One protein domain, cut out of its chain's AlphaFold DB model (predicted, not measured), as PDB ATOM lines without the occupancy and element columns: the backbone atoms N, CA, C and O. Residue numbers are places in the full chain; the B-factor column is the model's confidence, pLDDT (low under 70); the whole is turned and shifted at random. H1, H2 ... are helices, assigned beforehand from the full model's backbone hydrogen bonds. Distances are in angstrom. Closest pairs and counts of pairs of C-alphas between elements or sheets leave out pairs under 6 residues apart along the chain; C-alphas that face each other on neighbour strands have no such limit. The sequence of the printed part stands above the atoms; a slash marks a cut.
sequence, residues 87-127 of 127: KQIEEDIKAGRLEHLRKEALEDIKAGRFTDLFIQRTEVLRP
ATOM      1  N   LYS A  87      46.828  75.360  27.195       87.94
ATOM      2  CA  LYS A  87      47.707  75.420  26.012       87.94
ATOM      3  C   LYS A  87      46.920  75.518  24.709       87.94
ATOM      4  O   LYS A  87      47.260  76.333  23.851       87.94
ATOM      5  N   GLN A  88      45.868  74.716  24.562       88.50
ATOM      6  CA  GLN A  88      45.044  74.732  23.357       88.50
ATOM      7  C   GLN A  88      44.328  76.078  23.186       88.50
ATOM      8  O   GLN A  88      44.304  76.630  22.086       88.50
ATOM      9  N   ILE A  89      43.800  76.647  24.273       87.75
ATOM     10  CA  ILE A  89      43.151  77.962  24.248       87.75
ATOM     11  C   ILE A  89      44.152  79.046  23.839       87.75
ATOM     12  O   ILE A  89      43.831  79.886  22.998       87.75
ATOM     13  N   GLU A  90      45.375  79.028  24.373       90.81
ATOM     14  CA  GLU A  90      46.413  79.976  23.956       90.81
ATOM     15  C   GLU A  90      46.756  79.868  22.466       90.81
ATOM     16  O   GLU A  90      46.932  80.888  21.789       90.81
ATOM     17  N   GLU A  91      46.866  78.649  21.941       91.12
ATOM     18  CA  GLU A  91      47.093  78.414  20.514       91.12
ATOM     19  C   GLU A  91      45.918  78.910  19.667       91.12
ATOM     20  O   GLU A  91      46.131  79.554  18.639       91.12
ATOM     21  N   ASP A  92      44.685  78.694  20.118       87.38
ATOM     22  CA  ASP A  92      43.473  79.149  19.435       87.38
ATOM     23  C   ASP A  92      43.327  80.674  19.451       87.38
ATOM     24  O   ASP A  92      42.867  81.259  18.462       87.38
ATOM     25  N   ILE A  93      43.773  81.333  20.526       87.69
ATOM     26  CA  ILE A  93      43.899  82.794  20.601       87.69
ATOM     27  C   ILE A  93      44.930  83.276  19.578       87.69
ATOM     28  O   ILE A  93      44.623  84.163  18.778       87.69
ATOM     29  N   LYS A  94      46.132  82.682  19.559       89.88
ATOM     30  CA  LYS A  94      47.206  83.051  18.614       89.88
ATOM     31  C   LYS A  94      46.790  82.821  17.160       89.88
ATOM     32  O   LYS A  94      47.103  83.640  16.300       89.88
ATOM     33  N   ALA A  95      46.061  81.742  16.891       90.06
ATOM     34  CA  ALA A  95      45.531  81.411  15.572       90.06
ATOM     35  C   ALA A  95      44.292  82.244  15.186       90.06
ATOM     36  O   ALA A  95      43.820  82.146  14.055       90.06
ATOM     37  N   GLY A  96      43.738  83.043  16.107       89.75
ATOM     38  CA  GLY A  96      42.531  83.840  15.874       89.75
ATOM     39  C   GLY A  96      41.251  83.013  15.706       89.75
ATOM     40  O   GLY A  96      40.222  83.560  15.301       89.75
ATOM     41  N   ARG A  97      41.281  81.713  16.032       89.00
ATOM     42  CA  ARG A  97      40.138  80.794  15.892       89.00
ATOM     43  C   ARG A  97      38.968  81.215  16.778       89.00
ATOM     44  O   ARG A  97      37.828  81.191  16.327       89.00
ATOM     45  N   LEU A  98      39.249  81.701  17.988       85.88
ATOM     46  CA  LEU A  98      38.204  82.193  18.894       85.88
ATOM     47  C   LEU A  98      37.488  83.440  18.354       85.88
ATOM     48  O   LEU A  98      36.274  83.559  18.489       85.88
ATOM     49  N   GLU A  99      38.206  84.354  17.697       85.62
ATOM     50  CA  GLU A  99      37.590  85.538  17.080       85.62
ATOM     51  C   GLU A  99      36.775  85.160  15.834       85.62
ATOM     52  O   GLU A  99      35.743  85.775  15.559       85.62
ATOM     53  N   HIS A 100      37.198  84.131  15.097       87.62
ATOM     54  CA  HIS A 100      36.413  83.573  13.998       87.62
ATOM     55  C   HIS A 100      35.100  82.955  14.498       87.62
ATOM     56  O   HIS A 100      34.034  83.370  14.044       87.62
ATOM     57  N   LEU A 101      35.167  82.073  15.501       86.69
ATOM     58  CA  LEU A 101      33.991  81.457  16.127       86.69
ATOM     59  C   LEU A 101      33.040  82.501  16.721       86.69
ATOM     60  O   LEU A 101      31.824  82.383  16.609       86.69
ATOM     61  N   ARG A 102      33.575  83.575  17.312       86.50
ATOM     62  CA  ARG A 102      32.766  84.693  17.808       86.50
ATOM     63  C   ARG A 102      31.984  85.383  16.688       86.50
ATOM     64  O   ARG A 102      30.827  85.752  16.894       86.50
ATOM     65  N   LYS A 103      32.611  85.611  15.532       88.81
ATOM     66  CA  LYS A 103      31.945  86.235  14.378       88.81
ATOM     67  C   LYS A 103      30.869  85.324  13.809       88.81
ATOM     68  O   LYS A 103      29.758  85.797  13.597       88.81
ATOM     69  N   GLU A 104      31.180  84.044  13.645       86.88
ATOM     70  CA  GLU A 104      30.231  83.028  13.186       86.88
ATOM     71  C   GLU A 104      29.021  82.934  14.125       86.88
ATOM     72  O   GLU A 104      27.886  83.077  13.680       86.88
ATOM     73  N   ALA A 105      29.247  82.863  15.440       86.38
ATOM     74  CA  ALA A 105      28.168  82.863  16.426       86.38
ATOM     75  C   ALA A 105      27.301  84.133  16.349       86.38
ATOM     76  O   ALA A 105      26.079  84.074  16.478       86.38
ATOM     77  N   LEU A 106      27.908  85.302  16.114       88.19
ATOM     78  CA  LEU A 106      27.157  86.547  15.940       88.19
ATOM     79  C   LEU A 106      26.324  86.540  14.648       88.19
ATOM     80  O   LEU A 106      25.219  87.089  14.626       88.19
ATOM     81  N   GLU A 107      26.844  85.951  13.575       87.81
ATOM     82  CA  GLU A 107      26.119  85.764  12.318       87.81
ATOM     83  C   GLU A 107      24.967  84.771  12.473       87.81
ATOM     84  O   GLU A 107      23.870  85.048  11.989       87.81
ATOM     85  N   ASP A 108      25.165  83.681  13.208       85.19
ATOM     86  CA  ASP A 108      24.119  82.711  13.533       85.19
ATOM     87  C   ASP A 108      22.998  83.334  14.366       85.19
ATOM     88  O   ASP A 108      21.820  83.148  14.048       85.19
ATOM     89  N   ILE A 109      23.344  84.146  15.373       83.25
ATOM     90  CA  ILE A 109      22.365  84.903  16.167       83.25
ATOM     91  C   ILE A 109      21.565  85.849  15.265       83.25
ATOM     92  O   ILE A 109      20.337  85.876  15.331       83.25
ATOM     93  N   LYS A 110      22.239  86.607  14.389       83.88
ATOM     94  CA  LYS A 110      21.568  87.512  13.439       83.88
ATOM     95  C   LYS A 110      20.681  86.766  12.447       83.88
ATOM     96  O   LYS A 110      19.631  87.277  12.071       83.88
ATOM     97  N   ALA A 111      21.102  85.580  12.023       86.06
ATOM     98  CA  ALA A 111      20.350  84.725  11.119       86.06
ATOM     99  C   ALA A 111      19.224  83.945  11.819       86.06
ATOM    100  O   ALA A 111      18.500  83.210  11.151       86.06
ATOM    101  N   GLY A 112      19.081  84.072  13.144       83.50
ATOM    102  CA  GLY A 112      18.096  83.323  13.921       83.50
ATOM    103  C   GLY A 112      18.362  81.815  13.958       83.50
ATOM    104  O   GLY A 112      17.458  81.051  14.282       83.50
ATOM    105  N   ARG A 113      19.589  81.368  13.648       77.81
ATOM    106  CA  ARG A 113      20.017  79.956  13.673       77.81
ATOM    107  C   ARG A 113      20.392  79.485  15.081       77.81
ATOM    108  O   ARG A 113      21.285  78.666  15.255       77.81
ATOM    109  N   PHE A 114      19.714  80.004  16.099       69.81
ATOM    110  CA  PHE A 114      19.894  79.545  17.466       69.81
ATOM    111  C   PHE A 114      18.807  78.524  17.789       69.81
ATOM    112  O   PHE A 114      17.642  78.876  17.976       69.81
ATOM    113  N   THR A 115      19.173  77.246  17.849       62.66
ATOM    114  CA  THR A 115      18.320  76.250  18.495       62.66
ATOM    115  C   THR A 115      18.411  76.462  19.993       62.66
ATOM    116  O   THR A 115      19.425  76.139  20.610       62.66
ATOM    117  N   ASP A 116      17.348  77.011  20.575       64.88
ATOM    118  CA  ASP A 116      17.183  77.024  22.019       64.88
ATOM    119  C   ASP A 116      17.216  75.574  22.525       64.88
ATOM    120  O   ASP A 116      16.342  74.759  22.215       64.88
ATOM    121  N   LEU A 117      18.267  75.240  23.276       61.16
ATOM    122  CA  LEU A 117      18.482  73.914  23.859       61.16
ATOM    123  C   LEU A 117      17.331  73.508  24.799       61.16
ATOM    124  O   LEU A 117      17.170  72.320  25.086       61.16
ATOM    125  N   PHE A 118      16.491  74.454  25.239       55.94
ATOM    126  CA  PHE A 118      15.270  74.152  25.990       55.94
ATOM    127  C   PHE A 118      14.140  73.553  25.139       55.94
ATOM    128  O   PHE A 118      13.329  72.795  25.677       55.94
ATOM    129  N   ILE A 119      14.093  73.813  23.828       54.94
ATOM    130  CA  ILE A 119      13.006  73.328  22.960       54.94
ATOM    131  C   ILE A 119      13.138  71.823  22.678       54.94
ATOM    132  O   ILE A 119      12.133  71.128  22.552       54.94
ATOM    133  N   GLN A 120      14.350  71.257  22.694       51.34
ATOM    134  CA  GLN A 120      14.531  69.818  22.442       51.34
ATOM    135  C   GLN A 120      14.029  68.922  23.588       51.34
ATOM    136  O   GLN A 120      13.726  67.750  23.371       51.34
ATOM    137  N   ARG A 121      13.901  69.454  24.812       46.94
ATOM    138  CA  ARG A 121      13.441  68.678  25.977       46.94
ATOM    139  C   ARG A 121      11.916  68.603  26.089       46.94
ATOM    140  O   ARG A 121      11.403  67.689  26.733       46.94
ATOM    141  N   THR A 122      11.185  69.540  25.488       49.62
ATOM    142  CA  THR A 122       9.720  69.608  25.597       49.62
ATOM    143  C   THR A 122       8.994  68.826  24.503       49.62
ATOM    144  O   THR A 122       7.832  68.473  24.694       49.62
ATOM    145  N   GLU A 123       9.663  68.462  23.402       53.00
ATOM    146  CA  GLU A 123       9.055  67.625  22.354       53.00
ATOM    147  C   GLU A 123       9.034  66.125  22.686       53.00
ATOM    148  O   GLU A 123       8.203  65.395  22.154       53.00
ATOM    149  N   VAL A 124       9.875  65.670  23.623       57.62
ATOM    150  CA  VAL A 124       9.942  64.258  24.060       57.62
ATOM    151  C   VAL A 124       8.830  63.902  25.067       57.62
ATOM    152  O   VAL A 124       8.603  62.732  25.360       57.62
ATOM    153  N   LEU A 125       8.090  64.892  25.580       52.66
ATOM    154  CA  LEU A 125       7.042  64.707  26.593       52.66
ATOM    155  C   LEU A 125       5.629  65.013  26.065       52.66
ATOM    156  O   LEU A 125       4.812  65.585  26.784       52.66
ATOM    157  N   ARG A 126       5.326  64.623  24.819       51.94
ATOM    158  CA  ARG A 126       3.943  64.545  24.313       51.94
ATOM    159  C   ARG A 126       3.495  63.093  24.101       51.94
ATOM    160  O   ARG A 126       3.784  62.523  23.051       51.94
ATOM    161  N   PRO A 127       2.766  62.513  25.066       56.50
ATOM    162  CA  PRO A 127       1.624  61.637  24.829       56.50
ATOM    163  C   PRO A 127       0.297  62.410  24.877       56.50
ATOM    164  O   PRO A 127       0.126  63.254  25.788       56.50
TER     165      PRO A 127
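AT A GLANCE: This is residues 87 to 127 of the 127 residues of an uncharacterized protein of Candidatus Poribacteria bacterium (UniProt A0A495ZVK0). The printed part is an open, strung-out chain: H1 and the longest helix, H2, make a corner, and beyond H2 the chain turns and runs out to H3, which stands free near the far end. It has 41 residues with three named helices, H1, H2 and H3 in that order, and no named strand: all helix. It is extended, with a radius of gyration of the C-alphas of 16.0 A and spans of 51 by 25 by 8 A.

HOW THE PARTS SIT: Start at H1, residues 87 to 94, which is close to but not clearly touching H2, residues 97 to 110; their closest C-alphas, of Asp 92 and Leu 98, are 6.1 A apart. Their lines are only just about perpendicular, at 72 degrees. H3, residues 119 to 125, is apart from both. In H1 and H2 every O i to N i+4 pair is within hydrogen-bond range; in H3 0 of 3 are, and 1 of 4 O i to N i+3 pairs.

IN THESE COORDINATES: Find C-alpha 87 at (47.707, 75.420, 26.012); H1 runs 10.6 A from there. H2 runs 19.9 A from C-alpha 97, and H3 11.1 A to C-alpha 125 at (7.042, 64.707, 26.593).

THE WHOLE: The C-alphas farthest apart, of Lys 94 and Pro 127, are 50.7 A apart. The printed part has no cut and no long link; residues 114 to 127 have pLDDT under 70.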